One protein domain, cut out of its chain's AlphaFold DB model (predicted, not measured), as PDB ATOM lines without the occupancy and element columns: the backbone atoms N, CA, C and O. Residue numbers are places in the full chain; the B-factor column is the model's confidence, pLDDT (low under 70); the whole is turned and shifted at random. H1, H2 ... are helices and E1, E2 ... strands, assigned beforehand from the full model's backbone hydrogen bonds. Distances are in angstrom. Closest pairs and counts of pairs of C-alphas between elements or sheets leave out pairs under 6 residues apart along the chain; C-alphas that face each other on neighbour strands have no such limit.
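Overview. This is residues 53 to 94 of the 101 residues of the protein "Pyridine nucleotide-disulfide oxidoreductase,dimerization domain protein" of Staphylococcus aureus (UniProt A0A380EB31). With little regular structure, this is a small hairpin of two strands, E1 and E2, leading to a short helix, H1, near one end; the chain then folds back in a long link to H2 near the other end, and residues 81 to 94 stand free. The 42 printed residues hold E1, E2, H1 and H2 in that order, two antiparallel strands and two helices, a mixed class with 16 residues in named elements. The whole is only just extended, close to loose, with a radius of gyration of the C-alphas of 13.9 A and spans of 41 by 20 by 11 A.

Along the chain. E1, residues 53 to 55, begins at C-alpha 53 (152.246, 225.668, 276.430) and is 7.1 A long; E2, residues 61 to 63, is 7.0 A. H1, residues 68 to 73, is 8.7 A; H2, residues 89 to 92, is 4.9 A and ends at C-alpha 92 (145.270, 248.930, 276.630).

Arrangement. The hairpin E1 and E2 is antiparallel at 169 degrees, with N 55 and O 61 within hydrogen-bond range at 2.8 A. H1 and H2 are apart. In H1 every O i to N i+4 pair is within hydrogen-bond range; H2 is too short for one.

Size, cuts and confidence. The farthest C-alphas, of Gly 75 and Arg 93, are 41.1 A apart. The printed part has no cut; the link from H1 to H2, 15 residues, is long. No printed residue is under 70 in pLDDT.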
ATOM      1  N   SER A  53     152.843 225.693 275.092       97.00
ATOM      2  CA  SER A  53     152.246 225.668 276.430       97.00
ATOM      3  C   SER A  53     151.741 227.056 276.810       97.00
ATOM      4  O   SER A  53     152.320 228.065 276.409       97.00
ATOM      5  N   ALA A  54     150.666 227.113 277.593       97.25
ATOM      6  CA  ALA A  54     150.121 228.359 278.117       97.25
ATOM      7  C   ALA A  54     149.718 228.201 279.584       97.25
ATOM      8  O   ALA A  54     149.212 227.156 279.990       97.25
ATOM      9  N   VAL A  55     149.914 229.265 280.357       97.31
ATOM     10  CA  VAL A  55     149.480 229.378 281.749       97.31
ATOM     11  C   VAL A  55     148.540 230.576 281.860       97.31
ATOM     12  O   VAL A  55     148.892 231.705 281.507       97.31
ATOM     13  N   PHE A  56     147.325 230.326 282.350       95.50
ATOM     14  CA  PHE A  56     146.232 231.305 282.426       95.50
ATOM     15  C   PHE A  56     146.251 232.122 283.729       95.50
ATOM     16  O   PHE A  56     145.221 232.340 284.360       95.50
ATOM     17  N   THR A  57     147.438 232.554 284.146       95.12
ATOM     18  CA  THR A  57     147.634 233.503 285.250       95.12
ATOM     19  C   THR A  57     147.353 234.941 284.807       95.12
ATOM     20  O   THR A  57     147.054 235.208 283.641       95.12
ATOM     21  N   VAL A  58     147.472 235.889 285.740       91.50
ATOM     22  CA  VAL A  58     147.536 237.325 285.445       91.50
ATOM     23  C   VAL A  58     148.936 237.821 285.839       91.50
ATOM     24  O   VAL A  58     149.228 237.847 287.034       91.50
ATOM     25  N   PRO A  59     149.814 238.174 284.878       93.00
ATOM     26  CA  PRO A  59     149.613 238.133 283.426       93.00
ATOM     27  C   PRO A  59     149.583 236.703 282.861       93.00
ATOM     28  O   PRO A  59     150.085 235.750 283.467       93.00
ATOM     29  N   LYS A  60     148.990 236.566 281.671       94.00
ATOM     30  CA  LYS A  60     148.964 235.310 280.910       94.00
ATOM     31  C   LYS A  60     150.355 235.055 280.339       94.00
ATOM     32  O   LYS A  60     150.994 235.987 279.857       94.00
ATOM     33  N   MET A  61     150.795 233.803 280.341       96.69
ATOM     34  CA  MET A  61     152.092 233.412 279.785       96.69
ATOM     35  C   MET A  61     151.909 232.301 278.765       96.69
ATOM     36  O   MET A  61     151.066 231.422 278.937       96.69
ATOM     37  N   ALA A  62     152.708 232.331 277.707       97.00
ATOM     38  CA  ALA A  62     152.775 231.259 276.730       97.00
ATOM     39  C   ALA A  62     154.213 231.104 276.242       97.00
ATOM     40  O   ALA A  62     154.949 232.084 276.139       97.00
ATOM     41  N   SER A  63     154.602 229.875 275.934       96.81
ATOM     42  CA  SER A  63     155.905 229.554 275.364       96.81
ATOM     43  C   SER A  63     155.769 228.443 274.331       96.81
ATOM     44  O   SER A  63     154.822 227.653 274.342       96.81
ATOM     45  N   VAL A  64     156.709 228.409 273.392       96.75
ATOM     46  CA  VAL A  64     156.797 227.377 272.361       96.75
ATOM     47  C   VAL A  64     158.251 227.257 271.917       96.75
ATOM     48  O   VAL A  64     158.927 228.266 271.717       96.75
ATOM     49  N   GLY A  65     158.734 226.028 271.749       95.19
ATOM     50  CA  GLY A  65     160.123 225.776 271.366       95.19
ATOM     51  C   GLY A  65     161.100 225.908 272.531       95.19
ATOM     52  O   GLY A  65     160.745 225.654 273.677       95.19
ATOM     53  N   MET A  66     162.347 226.250 272.205       95.56
ATOM     54  CA  MET A  66     163.441 226.331 273.175       95.56
ATOM     55  C   MET A  66     163.348 227.599 274.016       95.56
ATOM     56  O   MET A  66     163.117 228.692 273.496       95.56
ATOM     57  N   SER A  67     163.637 227.459 275.301       95.44
ATOM     58  CA  SER A  67     164.036 228.565 276.160       95.44
ATOM     59  C   SER A  67     165.338 229.208 275.669       95.44
ATOM     60  O   SER A  67     166.131 228.612 274.934       95.44
ATOM     61  N   GLU A  68     165.593 230.442 276.109       95.06
ATOM     62  CA  GLU A  68     166.863 231.120 275.832       95.06
ATOM     63  C   GLU A  68     168.065 230.315 276.358       95.06
ATOM     64  O   GLU A  68     169.106 230.262 275.703       95.06
ATOM     65  N   GLU A  69     167.918 229.662 277.513       95.94
ATOM     66  CA  GLU A  69     168.951 228.820 278.118       95.94
ATOM     67  C   GLU A  69     169.260 227.588 277.256       95.94
ATOM     68  O   GLU A  69     170.414 227.365 276.887       95.94
ATOM     69  N   GLU A  70     168.237 226.833 276.847       96.56
ATOM     70  CA  GLU A  70     168.402 225.693 275.935       96.56
ATOM     71  C   GLU A  70     169.011 226.129 274.599       96.56
ATOM     72  O   GLU A  70     169.885 225.455 274.048       96.56
ATOM     73  N   ALA A  71     168.590 227.287 274.080       96.38
ATOM     74  CA  ALA A  71     169.110 227.830 272.835       96.38
ATOM     75  C   ALA A  71     170.609 228.168 272.947       96.38
ATOM     76  O   ALA A  71     171.371 227.805 272.046       96.38
ATOM     77  N   LYS A  72     171.053 228.770 274.061       94.88
ATOM     78  CA  LYS A  72     172.478 229.016 274.357       94.88
ATOM     79  C   LYS A  72     173.271 227.714 274.474       94.88
ATOM     80  O   LYS A  72     174.342 227.599 273.882       94.88
ATOM     81  N   ASN A  73     172.720 226.719 275.167       96.94
ATOM     82  CA  ASN A  73     173.372 225.423 275.380       96.94
ATOM     83  C   ASN A  73     173.437 224.561 274.109       96.94
ATOM     84  O   ASN A  73     174.225 223.625 274.029       96.94
ATOM     85  N   SER A  74     172.644 224.886 273.086       95.94
ATOM     86  CA  SER A  74     172.605 224.124 271.836       95.94
ATOM     87  C   SER A  74     173.768 224.381 270.868       95.94
ATOM     88  O   SER A  74     173.822 223.755 269.810       95.94
ATOM     89  N   GLY A  75     174.668 225.323 271.176       95.00
ATOM     90  CA  GLY A  75     175.789 225.693 270.298       95.00
ATOM     91  C   GLY A  75     175.378 226.454 269.029       95.00
ATOM     92  O   GLY A  75     176.189 226.638 268.122       95.00
ATOM     93  N   ARG A  76     174.118 226.898 268.938       95.50
ATOM     94  CA  ARG A  76     173.610 227.698 267.817       95.50
ATOM     95  C   ARG A  76     174.024 229.163 267.957       95.50
ATOM     96  O   ARG A  76     174.101 229.698 269.058       95.50
ATOM     97  N   ASN A  77     174.204 229.842 266.824       96.62
ATOM     98  CA  ASN A  77     174.313 231.299 266.812       96.62
ATOM     99  C   ASN A  77     172.917 231.907 267.011       96.62
ATOM    100  O   ASN A  77     172.063 231.798 266.128       96.62
ATOM    101  N   ILE A  78     172.672 232.504 268.178       97.25
ATOM    102  CA  ILE A  78     171.352 233.000 268.576       97.25
ATOM    103  C   ILE A  78     171.304 234.528 268.648       97.25
ATOM    104  O   ILE A  78     172.280 235.194 268.988       97.25
ATOM    105  N   LYS A  79     170.120 235.089 268.389       97.25
ATOM    106  CA  LYS A  79     169.801 236.495 268.652       97.25
ATOM    107  C   LYS A  79     168.549 236.570 269.513       97.25
ATOM    108  O   LYS A  79     167.478 236.165 269.072       97.25
ATOM    109  N   VAL A  80     168.688 237.140 270.703       96.56
ATOM    110  CA  VAL A  80     167.576 237.358 271.633       96.56
ATOM    111  C   VAL A  80     166.904 238.694 271.311       96.56
ATOM    112  O   VAL A  80     167.574 239.690 271.030       96.56
ATOM    113  N   LYS A  81     165.570 238.714 271.316       97.56
ATOM    114  CA  LYS A  81     164.757 239.928 271.216       97.56
ATOM    115  C   LYS A  81     163.731 239.895 272.333       97.56
ATOM    116  O   LYS A  81     163.057 238.888 272.474       97.56
ATOM    117  N   GLN A  82     163.620 241.003 273.054       97.50
ATOM    118  CA  GLN A  82     162.621 241.198 274.096       97.50
ATOM    119  C   GLN A  82     161.985 242.578 273.923       97.50
ATOM    120  O   GLN A  82     162.646 243.514 273.454       97.50
ATOM    121  N   LYS A  83     160.705 242.717 274.265       97.81
ATOM    122  CA  LYS A  83     159.973 243.979 274.158       97.81
ATOM    123  C   LYS A  83     158.824 244.042 275.161       97.81
ATOM    124  O   LYS A  83     157.965 243.168 275.178       97.81
ATOM    125  N   ASN A  84     158.748 245.142 275.913       97.00
ATOM    126  CA  ASN A  84     157.522 245.513 276.618       97.00
ATOM    127  C   ASN A  84     156.472 245.975 275.594       97.00
ATOM    128  O   ASN A  84     156.737 246.838 274.751       97.00
ATOM    129  N   ILE A  85     155.292 245.365 275.658       96.56
ATOM    130  CA  ILE A  85     154.175 245.605 274.746       96.56
ATOM    131  C   ILE A  85     152.897 246.025 275.480       96.56
ATOM    132  O   ILE A  85     151.844 246.072 274.844       96.56
ATOM    133  N   SER A  86     152.969 246.380 276.769       95.62
ATOM    134  CA  SER A  86     151.822 246.881 277.550       95.62
ATOM    135  C   SER A  86     151.132 248.072 276.865       95.62
ATOM    136  O   SER A  86     149.927 248.268 276.989       95.62
ATOM    137  N   ASP A  87     151.874 248.838 276.061       95.56
ATOM    138  CA  ASP A  87     151.349 249.981 275.317       95.56
ATOM    139  C   ASP A  87     150.508 249.644 274.076       95.56
ATOM    140  O   ASP A  87     149.886 250.545 273.500       95.56
ATOM    141  N   TRP A  88     150.494 248.387 273.626       96.69
ATOM    142  CA  TRP A  88     149.731 247.984 272.446       96.69
ATOM    143  C   TRP A  88     148.226 248.050 272.711       96.69
ATOM    144  O   TRP A  88     147.748 247.705 273.791       96.69
ATOM    145  N   PHE A  89     147.457 248.423 271.682       96.12
ATOM    146  CA  PHE A  89     145.995 248.542 271.759       96.12
ATOM    147  C   PHE A  89     145.319 247.291 272.350       96.12
ATOM    148  O   PHE A  89     144.367 247.412 273.117       96.12
ATOM    149  N   THR A  90     145.844 246.099 272.043       94.25
ATOM    150  CA  THR A  90     145.356 244.812 272.561       94.25
ATOM    151  C   THR A  90     145.302 244.748 274.086       94.25
ATOM    152  O   THR A  90     144.324 244.212 274.599       94.25
ATOM    153  N   TYR A  91     146.308 245.294 274.778       94.75
ATOM    154  CA  TYR A  91     146.418 245.273 276.241       94.75
ATOM    155  C   TYR A  91     145.825 246.536 276.873       94.75
ATOM    156  O   TYR A  91     145.159 246.458 277.903       94.75
ATOM    157  N   LYS A  92     145.935 247.690 276.197       93.88
ATOM    158  CA  LYS A  92     145.270 248.930 276.630       93.88
ATOM    159  C   LYS A  92     143.752 248.787 276.705       93.88
ATOM    160  O   LYS A  92     143.148 249.219 277.679       93.88
ATOM    161  N   ARG A  93     143.119 248.156 275.707       96.19
ATOM    162  CA  ARG A  93     141.652 248.000 275.676       96.19
ATOM    163  C   ARG A  93     141.112 247.097 276.792       96.19
ATOM    164  O   ARG A  93     139.923 247.161 277.081       96.19
ATOM    165  N   THR A  94     141.949 246.222 277.355       94.19
ATOM    166  CA  THR A  94     141.596 245.312 278.456       94.19
ATOM    167  C   THR A  94     142.155 245.768 279.804       94.19
ATOM    168  O   THR A  94     141.952 245.066 280.790       94.19
TER     169      THR A  94